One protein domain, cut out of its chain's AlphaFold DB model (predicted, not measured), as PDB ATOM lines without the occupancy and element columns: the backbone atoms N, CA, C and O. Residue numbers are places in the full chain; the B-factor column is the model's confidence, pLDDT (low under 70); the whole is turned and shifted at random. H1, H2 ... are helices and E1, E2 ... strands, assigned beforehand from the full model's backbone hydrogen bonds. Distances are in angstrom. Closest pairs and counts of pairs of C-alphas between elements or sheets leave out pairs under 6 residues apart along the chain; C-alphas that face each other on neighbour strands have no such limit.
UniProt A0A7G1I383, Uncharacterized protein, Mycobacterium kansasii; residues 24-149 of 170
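What this domain is: This is residues 24 to 149 of the 170 residues of an uncharacterized protein of Mycobacterium kansasii (UniProt A0A7G1I383). What shape? With little regular structure, the strand pair E3-E4 lies near the middle among long loops, a second small pair, E1-E2, lies toward one side, and helix H2 runs past both pairs. What builds it? Of 126 printed residues, 50 are in named elements, E1-H1-E2-H2-E3-H3-H4-E4, class mixed. It is compact, radius of gyration of the C-alphas 15.1 A, spanning 43 by 35 by 28 A.

How they stand to each other: Which strands pair? E1, residues 28 to 30, is antiparallel to E2, 63 to 65, with N 29 to O 64 2.8 A. E3, 86 to 90, is antiparallel to E4, 128 to 131, with N 87 to O 130 2.9 A. Which helices touch? H1, 31 to 34, touches H2, 66 to 82, with H2's 69 to 73 alone; C-alphas 34 and 69 are closest, 6.0 A. Of H2's O i to N i+4 pairs, 9 of 13 are within hydrogen-bond range.

Where its parts are: Where does E1 begin? C-alpha 28 is at (205.489, 149.690, 235.100). Where does E4 end? C-alpha 131 is at (190.378, 156.816, 250.296).

The domain as a whole: How wide? The farthest C-alphas, 116 and 136, are 46.0 A apart. Any gap? The printed part has no cut.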
ATOM      1  N   ARG A  24     209.824 150.821 232.685       96.81
ATOM      2  CA  ARG A  24     208.954 150.924 231.509       96.81
ATOM      3  C   ARG A  24     208.954 149.641 230.675       96.81
ATOM      4  O   ARG A  24     207.888 149.189 230.271       96.81
ATOM      5  N   ALA A  25     210.120 149.041 230.436       96.94
ATOM      6  CA  ALA A  25     210.246 147.779 229.704       96.94
ATOM      7  C   ALA A  25     209.552 146.614 230.431       96.94
ATOM      8  O   ALA A  25     208.968 145.747 229.786       96.94
ATOM      9  N   ALA A  26     209.552 146.633 231.766       96.00
ATOM     10  CA  ALA A  26     208.801 145.701 232.603       96.00
ATOM     11  C   ALA A  26     207.297 146.045 232.726       96.00
ATOM     12  O   ALA A  26     206.564 145.371 233.446       96.00
ATOM     13  N   GLY A  27     206.819 147.073 232.015       97.50
ATOM     14  CA  GLY A  27     205.410 147.461 231.970       97.50
ATOM     15  C   GLY A  27     204.937 148.286 233.165       97.50
ATOM     16  O   GLY A  27     203.728 148.421 233.350       97.50
ATOM     17  N   PHE A  28     205.847 148.831 233.975       98.12
ATOM     18  CA  PHE A  28     205.489 149.690 235.100       98.12
ATOM     19  C   PHE A  28     205.203 151.124 234.661       98.12
ATOM     20  O   PHE A  28     205.864 151.687 233.786       98.12
ATOM     21  N   VAL A  29     204.246 151.733 235.351       97.75
ATOM     22  CA  VAL A  29     203.901 153.151 235.291       97.75
ATOM     23  C   VAL A  29     203.768 153.691 236.712       97.75
ATOM     24  O   VAL A  29     203.490 152.941 237.646       97.75
ATOM     25  N   ASP A  30     203.955 154.993 236.895       98.19
ATOM     26  CA  ASP A  30     203.596 155.652 238.156       98.19
ATOM     27  C   ASP A  30     202.080 155.795 238.229       98.19
ATOM     28  O   ASP A  30     201.463 156.227 237.251       98.19
ATOM     29  N   VAL A  31     201.472 155.470 239.366       98.12
ATOM     30  CA  VAL A  31     200.014 155.535 239.515       98.12
ATOM     31  C   VAL A  31     199.458 156.922 239.196       98.12
ATOM     32  O   VAL A  31     198.371 157.023 238.634       98.12
ATOM     33  N   ARG A  32     200.225 157.993 239.445       97.75
ATOM     34  CA  ARG A  32     199.800 159.371 239.159       97.75
ATOM     35  C   ARG A  32     199.721 159.688 237.668       97.75
ATOM     36  O   ARG A  32     199.071 160.652 237.283       97.75
ATOM     37  N   SER A  33     200.331 158.868 236.810       96.62
ATOM     38  CA  SER A  33     200.092 158.958 235.364       96.62
ATOM     39  C   SER A  33     198.693 158.483 234.963       96.62
ATOM     40  O   SER A  33     198.183 158.916 233.936       96.62
ATOM     41  N   VAL A  34     198.074 157.624 235.779       96.31
ATOM     42  CA  VAL A  34     196.709 157.111 235.589       96.31
ATOM     43  C   VAL A  34     195.703 157.951 236.377       96.31
ATOM     44  O   VAL A  34     194.631 158.278 235.874       96.31
ATOM     45  N   LEU A  35     196.053 158.302 237.616       97.38
ATOM     46  CA  LEU A  35     195.232 159.031 238.577       97.38
ATOM     47  C   LEU A  35     195.996 160.274 239.066       97.38
ATOM     48  O   LEU A  35     196.671 160.200 240.091       97.38
ATOM     49  N   PRO A  36     195.932 161.413 238.352       96.00
ATOM     50  CA  PRO A  36     196.726 162.597 238.695       96.00
ATOM     51  C   PRO A  36     196.474 163.157 240.103       96.00
ATOM     52  O   PRO A  36     197.345 163.811 240.667       96.00
ATOM     53  N   ASP A  37     195.293 162.895 240.660       95.62
ATOM     54  CA  ASP A  37     194.845 163.285 241.997       95.62
ATOM     55  C   ASP A  37     195.186 162.258 243.091       95.62
ATOM     56  O   ASP A  37     194.927 162.527 244.260       95.62
ATOM     57  N   ALA A  38     195.765 161.099 242.752       97.44
ATOM     58  CA  ALA A  38     196.087 160.063 243.732       97.44
ATOM     59  C   ALA A  38     197.012 160.583 244.842       97.44
ATOM     60  O   ALA A  38     198.085 161.138 244.579       97.44
ATOM     61  N   VAL A  39     196.622 160.327 246.091       97.88
ATOM     62  CA  VAL A  39     197.436 160.635 247.269       97.88
ATOM     63  C   VAL A  39     198.371 159.459 247.535       97.88
ATOM     64  O   VAL A  39     197.941 158.308 247.574       97.88
ATOM     65  N   ILE A  40     199.661 159.740 247.703       97.69
ATOM     66  CA  ILE A  40     200.687 158.718 247.923       97.69
ATOM     67  C   ILE A  40     201.154 158.798 249.375       97.69
ATOM     68  O   ILE A  40     201.697 159.823 249.778       97.69
ATOM     69  N   ASP A  41     200.948 157.715 250.123       97.00
ATOM     70  CA  ASP A  41     201.324 157.545 251.531       97.00
ATOM     71  C   ASP A  41     201.973 156.169 251.708       97.00
ATOM     72  O   ASP A  41     201.446 155.297 252.392       97.00
ATOM     73  N   LEU A  42     203.082 155.923 250.999       98.31
ATOM     74  CA  LEU A  42     203.730 154.610 250.997       98.31
ATOM     75  C   LEU A  42     204.239 154.263 252.403       98.31
ATOM     76  O   LEU A  42     205.319 154.700 252.809       98.31
ATOM     77  N   ARG A  43     203.490 153.437 253.138       97.56
ATOM     78  CA  ARG A  43     203.735 153.134 254.559       97.56
ATOM     79  C   ARG A  43     205.110 152.511 254.781       97.56
ATOM     80  O   ARG A  43     205.824 152.861 255.721       97.56
ATOM     81  N   TYR A  44     205.540 151.676 253.841       98.38
ATOM     82  CA  TYR A  44     206.849 151.028 253.863       98.38
ATOM     83  C   TYR A  44     208.024 151.936 253.449       98.38
ATOM     84  O   TYR A  44     209.174 151.550 253.650       98.38
ATOM     85  N   ALA A  45     207.779 153.146 252.929       97.94
ATOM     86  CA  ALA A  45     208.809 154.178 252.730       97.94
ATOM     87  C   ALA A  45     209.084 155.006 253.999       97.94
ATOM     88  O   ALA A  45     209.940 155.888 253.995       97.94
ATOM     89  N   THR A  46     208.384 154.707 255.095       96.38
ATOM     90  CA  THR A  46     208.531 155.353 256.405       96.38
ATOM     91  C   THR A  46     208.673 154.292 257.499       96.38
ATOM     92  O   THR A  46     208.671 153.097 257.212       96.38
ATOM     93  N   THR A  47     208.770 154.697 258.765       96.69
ATOM     94  CA  THR A  47     208.680 153.782 259.918       96.69
ATOM     95  C   THR A  47     207.239 153.506 260.367       96.69
ATOM     96  O   THR A  47     207.034 152.707 261.279       96.69
ATOM     97  N   ASN A  48     206.234 154.133 259.741       94.50
ATOM     98  CA  ASN A  48     204.818 153.913 260.031       94.50
ATOM     99  C   ASN A  48     204.300 152.645 259.327       94.50
ATOM    100  O   ASN A  48     203.525 152.706 258.376       94.50
ATOM    101  N   ASN A  49     204.795 151.490 259.758       96.50
ATOM    102  CA  ASN A  49     204.360 150.171 259.311       96.50
ATOM    103  C   ASN A  49     204.640 149.136 260.410       96.50
ATOM    104  O   ASN A  49     205.371 149.419 261.360       96.50
ATOM    105  N   PHE A  50     204.109 147.923 260.265       96.12
ATOM    106  CA  PHE A  50     204.201 146.878 261.292       96.12
ATOM    107  C   PHE A  50     205.633 146.423 261.630       96.12
ATOM    108  O   PHE A  50     205.851 145.821 262.678       96.12
ATOM    109  N   THR A  51     206.622 146.682 260.764       96.31
ATOM    110  CA  THR A  51     208.031 146.366 261.066       96.31
ATOM    111  C   THR A  51     208.726 147.471 261.858       96.31
ATOM    112  O   THR A  51     209.830 147.257 262.352       96.31
ATOM    113  N   HIS A  52     208.122 148.662 261.940       96.44
ATOM    114  CA  HIS A  52     208.708 149.887 262.491       96.44
ATOM    115  C   HIS A  52     210.050 150.296 261.860       96.44
ATOM    116  O   HIS A  52     210.807 151.085 262.428       96.44
ATOM    117  N   THR A  53     210.343 149.793 260.658       96.81
ATOM    118  CA  THR A  53     211.546 150.116 259.889       96.81
ATOM    119  C   THR A  53     211.174 150.608 258.499       96.81
ATOM    120  O   THR A  53     210.147 150.219 257.944       96.81
ATOM    121  N   GLN A  54     212.009 151.472 257.927       97.94
ATOM    122  CA  GLN A  54     211.860 151.897 256.540       97.94
ATOM    123  C   GLN A  54     212.351 150.781 255.607       97.94
ATOM    124  O   GLN A  54     213.521 150.394 255.647       97.94
ATOM    125  N   LEU A  55     211.456 150.262 254.767       98.12
ATOM    126  CA  LEU A  55     211.731 149.147 253.858       98.12
ATOM    127  C   LEU A  55     211.949 149.605 252.412       98.12
ATOM    128  O   LEU A  55     212.636 148.910 251.664       98.12
ATOM    129  N   TYR A  56     211.384 150.750 252.023       98.19
ATOM    130  CA  TYR A  56     211.548 151.369 250.704       98.19
ATOM    131  C   TYR A  56     212.397 152.651 250.797       98.19
ATOM    132  O   TYR A  56     212.505 153.244 251.871       98.19
ATOM    133  N   PRO A  57     212.978 153.138 249.686       97.00
ATOM    134  CA  PRO A  57     213.548 154.485 249.632       97.00
ATOM    135  C   PRO A  57     212.521 155.562 250.020       97.00
ATOM    136  O   PRO A  57     211.337 155.424 249.719       97.00
ATOM    137  N   ALA A  58     212.961 156.649 250.659       94.94
ATOM    138  CA  ALA A  58     212.061 157.727 251.095       94.94
ATOM    139  C   ALA A  58     211.411 158.474 249.912       94.94
ATOM    140  O   ALA A  58     210.332 159.043 250.040       94.94
ATOM    141  N   ASP A  59     212.062 158.450 248.750       94.00
ATOM    142  CA  ASP A  59     211.594 158.996 247.477       94.00
ATOM    143  C   ASP A  59     210.927 157.935 246.579       94.00
ATOM    144  O   ASP A  59     210.742 158.154 245.377       94.00
ATOM    145  N   ALA A  60     210.562 156.775 247.143       96.56
ATOM    146  CA  ALA A  60     209.898 155.712 246.406       96.56
ATOM    147  C   ALA A  60     208.629 156.213 245.705       96.56
ATOM    148  O   ALA A  60     207.835 157.002 246.224       96.56
ATOM    149  N   ARG A  61     208.420 155.708 244.491       96.62
ATOM    150  CA  ARG A  61     207.244 156.003 243.674       96.62
ATOM    151  C   ARG A  61     206.243 154.866 243.808       96.62
ATOM    152  O   ARG A  61     206.636 153.703 243.813       96.62
ATOM    153  N   CYS A  62     204.950 155.183 243.825       98.25
ATOM    154  CA  CYS A  62     203.913 154.164 243.690       98.25
ATOM    155  C   CYS A  62     203.869 153.685 242.233       98.25
ATOM    156  O   CYS A  62     203.220 154.293 241.375       98.25
ATOM    157  N   LEU A  63     204.626 152.627 241.941       98.50
ATOM    158  CA  LEU A  63     204.652 151.998 240.625       98.50
ATOM    159  C   LEU A  63     203.628 150.864 240.562       98.50
ATOM    160  O   LEU A  63     203.543 150.052 241.479       98.50
ATOM    161  N   VAL A  64     202.894 150.787 239.457       98.62
ATOM    162  CA  VAL A  64     201.949 149.708 239.144       98.62
ATOM    163  C   VAL A  64     202.181 149.221 237.720       98.62
ATOM    164  O   VAL A  64     202.659 149.966 236.865       98.62
ATOM    165  N   HIS A  65     201.837 147.974 237.430       98.50
ATOM    166  CA  HIS A  65     201.851 147.454 236.073       98.50
ATOM    167  C   HIS A  65     200.714 148.100 235.273       98.50
ATOM    168  O   HIS A  65     199.579 148.196 235.742       98.50
ATOM    169  N   GLN A  66     200.990 148.495 234.031       98.00
ATOM    170  CA  GLN A  66     200.054 149.203 233.145       98.00
ATOM    171  C   GLN A  66     198.695 148.504 232.968       98.00
ATOM    172  O   GLN A  66     197.689 149.160 232.715       98.00
ATOM    173  N   SER A  67     198.631 147.181 233.155       97.94
ATOM    174  CA  SER A  67     197.369 146.426 233.114       97.94
ATOM    175  C   SER A  67     196.367 146.838 234.198       97.94
ATOM    176  O   SER A  67     195.178 146.595 234.034       97.94
ATOM    177  N   MET A  68     196.816 147.454 235.298       97.88
ATOM    178  CA  MET A  68     195.928 147.946 236.356       97.88
ATOM    179  C   MET A  68     195.241 149.267 235.998       97.88
ATOM    180  O   MET A  68     194.258 149.628 236.643       97.88
ATOM    181  N   ALA A  69     195.729 149.990 234.982       97.38
ATOM    182  CA  ALA A  69     195.327 151.372 234.725       97.38
ATOM    183  C   ALA A  69     193.808 151.534 234.562       97.38
ATOM    184  O   ALA A  69     193.208 152.411 235.179       97.38
ATOM    185  N   GLN A  70     193.168 150.650 233.791       97.94
ATOM    186  CA  GLN A  70     191.722 150.706 233.569       97.94
ATOM    187  C   GLN A  70     190.922 150.459 234.857       97.94
ATOM    188  O   GLN A  70     189.949 151.164 235.114       97.94
ATOM    189  N   GLY A  71     191.335 149.486 235.676       98.19
ATOM    190  CA  GLY A  71     190.664 149.172 236.939       98.19
ATOM    191  C   GLY A  71     190.791 150.305 237.957       98.19
ATOM    192  O   GLY A  71     189.803 150.703 238.568       98.19
ATOM    193  N   LEU A  72     191.987 150.887 238.071       98.50
ATOM    194  CA  LEU A  72     192.244 152.035 238.943       98.50
ATOM    195  C   LEU A  72     191.443 153.268 238.508       98.50
ATOM    196  O   LEU A  72     190.833 153.934 239.343       98.50
ATOM    197  N   ALA A  73     191.381 153.543 237.201       98.31
ATOM    198  CA  ALA A  73     190.560 154.620 236.657       98.31
ATOM    199  C   ALA A  73     189.068 154.412 236.959       98.31
ATOM    200  O   ALA A  73     188.400 155.350 237.392       98.31
ATOM    201  N   ALA A  74     188.555 153.191 236.789       98.50
ATOM    202  CA  ALA A  74     187.167 152.861 237.104       98.50
ATOM    203  C   ALA A  74     186.852 153.033 238.600       98.50
ATOM    204  O   ALA A  74     185.834 153.636 238.944       98.50
ATOM    205  N   ALA A  75     187.744 152.579 239.488       98.12
ATOM    206  CA  ALA A  75     187.596 152.759 240.932       98.12
ATOM    207  C   ALA A  75     187.562 154.247 241.317       98.12
ATOM    208  O   ALA A  75     186.672 154.682 242.047       98.12
ATOM    209  N   ALA A  76     188.472 155.054 240.763       98.00
ATOM    210  CA  ALA A  76     188.481 156.493 240.998       98.00
ATOM    211  C   ALA A  76     187.199 157.174 240.485       98.00
ATOM    212  O   ALA A  76     186.633 158.021 241.171       98.00
ATOM    213  N   VAL A  77     186.695 156.787 239.307       98.12
ATOM    214  CA  VAL A  77     185.422 157.300 238.764       98.12
ATOM    215  C   VAL A  77     184.235 156.969 239.673       98.12
ATOM    216  O   VAL A  77     183.348 157.805 239.819       98.12
ATOM    217  N   ALA A  78     184.217 155.799 240.313       97.88
ATOM    218  CA  ALA A  78     183.148 155.420 241.236       97.88
ATOM    219  C   ALA A  78     183.184 156.203 242.566       97.88
ATOM    220  O   ALA A  78     182.138 156.473 243.159       97.88
ATOM    221  N   LEU A  79     184.379 156.577 243.028       96.88
ATOM    222  CA  LEU A  79     184.603 157.239 244.318       96.88
ATOM    223  C   LEU A  79     184.455 158.767 244.255       96.88
ATOM    224  O   LEU A  79     183.870 159.374 245.155       96.88
ATOM    225  N   ARG A  80     184.925 159.399 243.175       96.00
ATOM    226  CA  ARG A  80     184.954 160.867 243.037       96.00
ATOM    227  C   ARG A  80     183.602 161.571 243.230       96.00
ATOM    228  O   ARG A  80     183.604 162.613 243.882       96.00
ATOM    229  N   PRO A  81     182.448 161.058 242.748       96.56
ATOM    230  CA  PRO A  81     181.150 161.705 242.972       96.56
ATOM    231  C   PRO A  81     180.770 161.861 244.451       96.56
ATOM    232  O   PRO A  81     179.929 162.691 244.781       96.56
ATOM    233  N   GLN A  82     181.390 161.078 245.334       94.94
ATOM    234  CA  GLN A  82     181.178 161.107 246.782       94.94
ATOM    235  C   GLN A  82     182.220 161.983 247.507       94.94
ATOM    236  O   GLN A  82     182.232 162.055 248.732       94.94
ATOM    237  N   GLY A  83     183.101 162.659 246.760       94.31
ATOM    238  CA  GLY A  83     184.186 163.474 247.310       94.31
ATOM    239  C   GLY A  83     185.405 162.665 247.766       94.31
ATOM    240  O   GLY A  83     186.248 163.189 248.493       94.31
ATOM    241  N   HIS A  84     185.507 161.398 247.356       97.06
ATOM    242  CA  HIS A  84     186.593 160.501 247.739       97.06
ATOM    243  C   HIS A  84     187.693 160.457 246.673       97.06
ATOM    244  O   HIS A  84     187.421 160.338 245.476       97.06
ATOM    245  N   VAL A  85     188.944 160.489 247.126       97.31
ATOM    246  CA  VAL A  85     190.155 160.324 246.314       97.31
ATOM    247  C   VAL A  85     190.942 159.135 246.853       97.31
ATOM    248  O   VAL A  85     191.054 158.968 248.065       97.31
ATOM    249  N   LEU A  86     191.479 158.295 245.968       98.38
ATOM    250  CA  LEU A  86     192.264 157.127 246.371       98.38
ATOM    251  C   LEU A  86     193.586 157.540 247.032       98.38
ATOM    252  O   LEU A  86     194.303 158.410 246.527       98.38
ATOM    253  N   VAL A  87     193.913 156.860 248.131       98.56
ATOM    254  CA  VAL A  87     195.185 156.978 248.850       98.56
ATOM    255  C   VAL A  87     195.902 155.636 248.796       98.56
ATOM    256  O   VAL A  87     195.314 154.616 249.148       98.56
ATOM    257  N   PHE A  88     197.158 155.630 248.354       98.56
ATOM    258  CA  PHE A  88     197.948 154.415 248.147       98.56
ATOM    259  C   PHE A  88     198.964 154.219 249.272       98.56
ATOM    260  O   PHE A  88     199.858 155.054 249.442       98.56
ATOM    261  N   TRP A  89     198.834 153.101 249.990       98.50
ATOM    262  CA  TRP A  89     199.713 152.685 251.085       98.50
ATOM    263  C   TRP A  89     200.809 151.716 250.648       98.50
ATOM    264  O   TRP A  89     201.926 151.791 251.164       98.50
ATOM    265  N   ASP A  90     200.529 150.863 249.661       98.56
ATOM    266  CA  ASP A  90     201.536 150.033 249.002       98.56
ATOM    267  C   ASP A  90     201.198 149.797 247.527       98.56
ATOM    268  O   ASP A  90     200.031 149.741 247.132       98.56
ATOM    269  N   CYS A  91     202.236 149.661 246.703       98.44
ATOM    270  CA  CYS A  91     202.138 149.453 245.259       98.44
ATOM    271  C   CYS A  91     203.139 148.362 244.851       98.44
ATOM    272  O   CYS A  91     203.078 147.250 245.372       98.44
ATOM    273  N   TYR A  92     204.085 148.653 243.954       98.31
ATOM    274  CA  TYR A  92     205.226 147.773 243.727       98.31
ATOM    275  C   TYR A  92     206.052 147.576 245.005       98.31
ATOM    276  O   TYR A  92     206.574 148.540 245.569       98.31
ATOM    277  N   ARG A  93     206.237 146.310 245.388       98.06
ATOM    278  CA  ARG A  93     207.062 145.889 246.523       98.06
ATOM    279  C   ARG A  93     208.326 145.190 246.019       98.06
ATOM    280  O   ARG A  93     208.211 144.142 245.385       98.06
ATOM    281  N   PRO A  94     209.534 145.711 246.295       96.75
ATOM    282  CA  PRO A  94     210.771 144.992 246.005       96.75
ATOM    283  C   PRO A  94     210.835 143.653 246.751       96.75
ATOM    284  O   PRO A  94     210.445 143.568 247.916       96.75
ATOM    285  N   HIS A  95     211.397 142.622 246.115       97.12
ATOM    286  CA  HIS A  95     211.490 141.274 246.695       97.12
ATOM    287  C   HIS A  95     212.154 141.254 248.080       97.12
ATOM    288  O   HIS A  95     211.697 140.584 249.003       97.12
ATOM    289  N   GLU A  96     213.210 142.046 248.262       97.12
ATOM    290  CA  GLU A  96     213.902 142.161 249.548       97.12
ATOM    291  C   GLU A  96     212.998 142.671 250.679       97.12
ATOM    292  O   GLU A  96     213.155 142.251 251.826       97.12
ATOM    293  N   ALA A  97     212.029 143.536 250.371       97.56
ATOM    294  CA  ALA A  97     211.064 144.017 251.346       97.56
ATOM    295  C   ALA A  97     210.081 142.904 251.716       97.56
ATOM    296  O   ALA A  97     209.842 142.698 252.902       97.56
ATOM    297  N   GLN A  98     209.609 142.113 250.743       97.56
ATOM    298  CA  GLN A  98     208.769 140.937 251.005       97.56
ATOM    299  C   GLN A  98     209.470 139.930 251.934       97.56
ATOM    300  O   GLN A  98     208.858 139.412 252.868       97.56
ATOM    301  N   VAL A  99     210.768 139.684 251.723       97.00
ATOM    302  CA  VAL A  99     211.577 138.817 252.597       97.00
ATOM    303  C   VAL A  99     211.684 139.395 254.011       97.00
ATOM    304  O   VAL A  99     211.450 138.676 254.981       97.00
ATOM    305  N   LYS A 100     211.997 140.690 254.149       97.62
ATOM    306  CA  LYS A 100     212.080 141.368 255.458       97.62
ATOM    307  C   LYS A 100     210.742 141.332 256.206       97.62
ATOM    308  O   LYS A 100     210.721 140.990 257.385       97.62
ATOM    309  N   MET A 101     209.640 141.614 255.513       97.31
ATOM    310  CA  MET A 101     208.278 141.550 256.047       97.31
ATOM    311  C   MET A 101     207.936 140.154 256.569       97.31
ATOM    312  O   MET A 101     207.468 140.016 257.696       97.31
ATOM    313  N   PHE A 102     208.214 139.108 255.783       96.19
ATOM    314  CA  PHE A 102     207.931 137.733 256.192       96.19
ATOM    315  C   PHE A 102     208.809 137.283 257.365       96.19
ATOM    316  O   PHE A 102     208.353 136.535 258.221       96.19
ATOM    317  N   ASN A 103     210.056 137.751 257.449       96.75
ATOM    318  CA  ASN A 103     210.911 137.471 258.603       96.75
ATOM    319  C   ASN A 103     210.389 138.130 259.890       96.75
ATOM    320  O   ASN A 103     210.536 137.549 260.963       96.75
ATOM    321  N   ALA A 104     209.783 139.319 259.790       95.00
ATOM    322  CA  ALA A 104     209.174 140.005 260.928       95.00
ATOM    323  C   ALA A 104     207.866 139.331 261.379       95.00
ATOM    324  O   ALA A 104     207.649 139.144 262.576       95.00
ATOM    325  N   VAL A 105     207.013 138.926 260.431       93.50
ATOM    326  CA  VAL A 105     205.751 138.218 260.696       93.50
ATOM    327  C   VAL A 105     205.668 136.980 259.791       93.50
ATOM    328  O   VAL A 105     205.112 137.049 258.693       93.50
ATOM    329  N   PRO A 106     206.188 135.814 260.227       92.19
ATOM    330  CA  PRO A 106     206.250 134.596 259.412       92.19
ATOM    331  C   PRO A 106     204.910 133.844 259.380       92.19
ATOM    332  O   PRO A 106     204.851 132.625 259.556       92.19
ATOM    333  N   ASN A 107     203.811 134.571 259.166       90.50
ATOM    334  CA  ASN A 107     202.463 134.026 259.084       90.50
ATOM    335  C   ASN A 107     201.886 134.241 257.672       90.50
ATOM    336  O   ASN A 107     201.491 135.362 257.347       90.50
ATOM    337  N   PRO A 108     201.764 133.180 256.851       87.75
ATOM    338  CA  PRO A 108     201.280 133.282 255.475       87.75
ATOM    339  C   PRO A 108     199.806 133.679 255.342       87.75
ATOM    340  O   PRO A 108     199.370 133.957 254.228       87.75
ATOM    341  N   ALA A 109     199.040 133.712 256.439       86.50
ATOM    342  CA  ALA A 109     197.695 134.286 256.432       86.50
ATOM    343  C   ALA A 109     197.717 135.815 256.256       86.50
ATOM    344  O   ALA A 109     196.777 136.366 255.694       86.50
ATOM    345  N   TRP A 110     198.787 136.476 256.707       86.69
ATOM    346  CA  TRP A 110     198.927 137.936 256.711       86.69
ATOM    347  C   TRP A 110     200.001 138.422 255.746       86.69
ATOM    348  O   TRP A 110     199.791 139.375 255.004       86.69
ATOM    349  N   VAL A 111     201.147 137.740 255.723       90.94
ATOM    350  CA  VAL A 111     202.296 138.112 254.898       90.94
ATOM    351  C   VAL A 111     202.634 136.960 253.968       90.94
ATOM    352  O   VAL A 111     203.043 135.888 254.410       90.94
ATOM    353  N   ALA A 112     202.487 137.177 252.661       90.25
ATOM    354  CA  ALA A 112     202.764 136.153 251.659       90.25
ATOM    355  C   ALA A 112     204.193 135.589 251.794       90.25
ATOM    356  O   ALA A 112     205.163 136.320 252.008       90.25
ATOM    357  N   ARG A 113     204.341 134.269 251.645       92.94
ATOM    358  CA  ARG A 113     205.667 133.643 251.660       92.94
ATOM    359  C   ARG A 113     206.463 134.113 250.430       92.94
ATOM    360  O   ARG A 113     205.954 133.946 249.319       92.94
ATOM    361  N   PRO A 114     207.695 134.630 250.595       93.31
ATOM    362  CA  PRO A 114     208.545 134.984 249.465       93.31
ATOM    363  C   PRO A 114     208.790 133.770 248.564       93.31
ATOM    364  O   PRO A 114     208.968 132.650 249.052       93.31
ATOM    365  N   GLY A 115     208.806 133.989 247.253       93.12
ATOM    366  CA  GLY A 115     209.011 132.938 246.261       93.12
ATOM    367  C   GLY A 115     209.965 133.361 245.143       93.12
ATOM    368  O   GLY A 115     210.366 134.518 245.076       93.12
ATOM    369  N   PRO A 116     210.320 132.437 244.234       92.81
ATOM    370  CA  PRO A 116     211.254 132.715 243.140       92.81
ATOM    371  C   PRO A 116     210.647 133.546 241.996       92.81
ATOM    372  O   PRO A 116     211.352 133.891 241.052       92.81
ATOM    373  N   TYR A 117     209.345 133.836 242.044       92.62
ATOM    374  CA  TYR A 117     208.623 134.536 240.985       92.62
ATOM    375  C   TYR A 117     207.871 135.729 241.556       92.62
ATOM    376  O   TYR A 117     207.147 135.583 242.539       92.62
ATOM    377  N   ALA A 118     207.973 136.867 240.872       90.44
ATOM    378  CA  ALA A 118     207.200 138.054 241.195       90.44
ATOM    379  C   ALA A 118     205.698 137.800 240.980       90.44
ATOM    380  O   ALA A 118     205.264 137.435 239.882       90.44
ATOM    381  N   ARG A 119     204.903 138.014 242.031       92.38
ATOM    382  CA  ARG A 119     203.433 137.952 242.026       92.38
ATOM    383  C   ARG A 119     202.871 139.153 242.776       92.38
ATOM    384  O   ARG A 119     203.606 139.814 243.507       92.38
ATOM    385  N   SER A 120     201.585 139.438 242.592       94.06
ATOM    386  CA  SER A 120     200.873 140.484 243.342       94.06
ATOM    387  C   SER A 120     201.650 141.817 243.373       94.06
ATOM    388  O   SER A 120     201.938 142.370 242.306       94.06
ATOM    389  N   HIS A 121     202.057 142.303 244.553       97.06
ATOM    390  CA  HIS A 121     202.839 143.536 244.717       97.06
ATOM    391  C   HIS A 121     204.218 143.488 244.043       97.06
ATOM    392  O   HIS A 121     204.622 144.465 243.416       97.06
ATOM    393  N   GLU A 122     204.930 142.358 244.076       96.88
ATOM    394  CA  GLU A 122     206.239 142.227 243.411       96.88
ATOM    395  C   GLU A 122     206.117 142.296 241.882       96.88
ATOM    396  O   GLU A 122     207.060 142.667 241.186       96.88
ATOM    397  N   ALA A 123     204.942 141.968 241.337       96.62
ATOM    398  CA  ALA A 123     204.630 142.127 239.916       96.62
ATOM    399  C   ALA A 123     204.006 143.498 239.583       96.62
ATOM    400  O   ALA A 123     203.661 143.742 238.426       96.62
ATOM    401  N   GLY A 124     203.800 144.368 240.580       97.19
ATOM    402  CA  GLY A 124     203.071 145.630 240.434       97.19
ATOM    403  C   GLY A 124     201.592 145.453 240.093       97.19
ATOM    404  O   GLY A 124     201.010 146.344 239.485       97.19
ATOM    405  N   ARG A 125     200.989 144.298 240.395       97.38
ATOM    406  CA  ARG A 125     199.594 143.961 240.045       97.38
ATOM    407  C   ARG A 125     198.639 143.981 241.239       97.38
ATOM    408  O   ARG A 125     197.491 143.566 241.108       97.38
ATOM    409  N   SER A 126     199.104 144.487 242.374       96.88
ATOM    410  CA  SER A 126     198.324 144.686 243.590       96.88
ATOM    411  C   SER A 126     198.654 146.050 244.177       96.88
ATOM    412  O   SER A 126     199.749 146.573 243.963       96.88
ATOM    413  N   VAL A 127     197.680 146.622 244.875       98.31
ATOM    414  CA  VAL A 127     197.811 147.879 245.605       98.31
ATOM    415  C   VAL A 127     197.064 147.745 246.922       98.31
ATOM    416  O   VAL A 127     195.982 147.156 246.944       98.31
ATOM    417  N   ASP A 128     197.615 148.342 247.971       97.88
ATOM    418  CA  ASP A 128     196.918 148.543 249.237       97.88
ATOM    419  C   ASP A 128     196.457 149.993 249.289       97.88
ATOM    420  O   ASP A 128     197.255 150.920 249.114       97.88
ATOM    421  N   VAL A 129     195.152 150.192 249.462       98.12
ATOM    422  CA  VAL A 129     194.532 151.512 249.348       98.12
ATOM    423  C   VAL A 129     193.534 151.777 250.463       98.12
ATOM    424  O   VAL A 129     192.841 150.882 250.943       98.12
ATOM    425  N   THR A 130     193.403 153.055 250.787       97.56
ATOM    426  CA  THR A 130     192.207 153.634 251.398       97.56
ATOM    427  C   THR A 130     191.709 154.769 250.494       97.56
ATOM    428  O   THR A 130     192.133 154.906 249.343       97.56
ATOM    429  N   PHE A 131     190.803 155.605 250.983       97.75
ATOM    430  CA  PHE A 131     190.378 156.816 250.296       97.75
ATOM    431  C   PHE A 131     190.176 157.967 251.279       97.75
ATOM    432  O   PHE A 131     189.979 157.768 252.479       97.75
ATOM    433  N   THR A 132     190.257 159.192 250.771       97.75
ATOM    434  CA  THR A 132     189.980 160.393 251.559       97.75
ATOM    435  C   THR A 132     188.519 160.434 251.966       97.75
ATOM    436  O   THR A 132     187.639 159.955 251.257       97.75
ATOM    437  N   SER A 133     188.238 161.074 253.085       95.00
ATOM    438  CA  SER A 133     186.899 161.314 253.584       95.00
ATOM    439  C   SER A 133     186.543 162.801 253.481       95.00
ATOM    440  O   SER A 133     187.404 163.639 253.749       95.00
ATOM    441  N   PRO A 134     185.284 163.162 253.165       90.38
ATOM    442  CA  PRO A 134     184.828 164.554 253.159       90.38
ATOM    443  C   PRO A 134     184.659 165.148 254.571       90.38
ATOM    444  O   PRO A 134     184.217 166.288 254.714       90.38
ATOM    445  N   GLN A 135     184.955 164.385 255.629       87.00
ATOM    446  CA  GLN A 135     184.905 164.874 257.007       87.00
ATOM    447  C   GLN A 135     185.897 166.020 257.224       87.00
ATOM    448  O   GLN A 135     187.037 165.975 256.775       87.00
ATOM    449  N   GLN A 136     185.454 167.033 257.967       80.94
ATOM    450  CA  GLN A 136     186.261 168.220 258.268       80.94
ATOM    451  C   GLN A 136     187.362 167.943 259.298       80.94
ATOM    452  O   GLN A 136     188.347 168.673 259.356       80.94
ATOM    453  N   SER A 137     187.185 166.917 260.130       91.88
ATOM    454  CA  SER A 137     188.152 166.528 261.145       91.88
ATOM    455  C   SER A 137     188.117 165.025 261.404       91.88
ATOM    456  O   SER A 137     187.100 164.347 261.248       91.88
ATOM    457  N   CYS A 138     189.274 164.512 261.794       94.25
ATOM    458  CA  CYS A 138     189.523 163.128 262.155       94.25
ATOM    459  C   CYS A 138     190.772 163.088 263.051       94.25
ATOM    460  O   CYS A 138     191.545 164.055 263.049       94.25
ATOM    461  N   PRO A 139     190.980 162.001 263.812       94.75
ATOM    462  CA  PRO A 139     192.195 161.807 264.601       94.75
ATOM    463  C   PRO A 139     193.469 161.903 263.748       94.75
ATOM    464  O   PRO A 139     193.432 161.606 262.553       94.75
ATOM    465  N   ALA A 140     194.585 162.313 264.354       91.94
ATOM    466  CA  ALA A 140     195.839 162.589 263.644       91.94
ATOM    467  C   ALA A 140     196.388 161.351 262.914       91.94
ATOM    468  O   ALA A 140     196.910 161.456 261.811       91.94
ATOM    469  N   GLU A 141     196.198 160.170 263.493       90.19
ATOM    470  CA  GLU A 141     196.546 158.869 262.921       90.19
ATOM    471  C   GLU A 141     195.763 158.526 261.641       90.19
ATOM    472  O   GLU A 141     196.220 157.724 260.832       90.19
ATOM    473  N   ARG A 142     194.607 159.166 261.412       94.00
ATOM    474  CA  ARG A 142     193.809 159.043 260.183       94.00
ATOM    475  C   ARG A 142     193.958 160.252 259.262       94.00
ATOM    476  O   ARG A 142     193.066 160.510 258.454       94.00
ATOM    477  N   GLN A 143     195.055 160.999 259.368       94.50
ATOM    478  CA  GLN A 143     195.352 162.112 258.471       94.50
ATOM    479  C   GLN A 143     196.547 161.811 257.571       94.50
ATOM    480  O   GLN A 143     197.571 161.303 258.015       94.50
ATOM    481  N   VAL A 144     196.439 162.212 256.308       94.00
ATOM    482  CA  VAL A 144     197.559 162.259 255.364       94.00
ATOM    483  C   VAL A 144     197.572 163.626 254.699       94.00
ATOM    484  O   VAL A 144     196.569 164.061 254.145       94.00
ATOM    485  N   HIS A 145     198.693 164.343 254.775       90.62
ATOM    486  CA  HIS A 145     198.829 165.683 254.180       90.62
ATOM    487  C   HIS A 145     197.690 166.656 254.571       90.62
ATOM    488  O   HIS A 145     197.265 167.483 253.767       90.62
ATOM    489  N   GLY A 146     197.163 166.534 255.796       91.19
ATOM    490  CA  GLY A 146     196.033 167.333 256.290       91.19
ATOM    491  C   GLY A 146     194.651 166.907 255.773       91.19
ATOM    492  O   GLY A 146     193.660 167.553 256.102       91.19
ATOM    493  N   LEU A 147     194.561 165.831 254.990       94.44
ATOM    494  CA  LEU A 147     193.314 165.226 254.530       94.44
ATOM    495  C   LEU A 147     192.909 164.090 255.465       94.44
ATOM    496  O   LEU A 147     193.744 163.271 255.848       94.44
ATOM    497  N   CYS A 148     191.620 164.001 255.778       96.94
ATOM    498  CA  CYS A 148     191.088 162.876 256.534       96.94
ATOM    499  C   CYS A 148     190.958 161.625 255.674       96.94
ATOM    500  O   CYS A 148     190.490 161.689 254.539       96.94
ATOM    501  N   LEU A 149     191.335 160.482 256.237       97.06
ATOM    502  CA  LEU A 149     191.148 159.161 255.651       97.06
ATOM    503  C   LEU A 149     189.812 158.560 256.091       97.06
ATOM    504  O   LEU A 149     189.321 158.829 257.195       97.06
TER     505      LEU A 149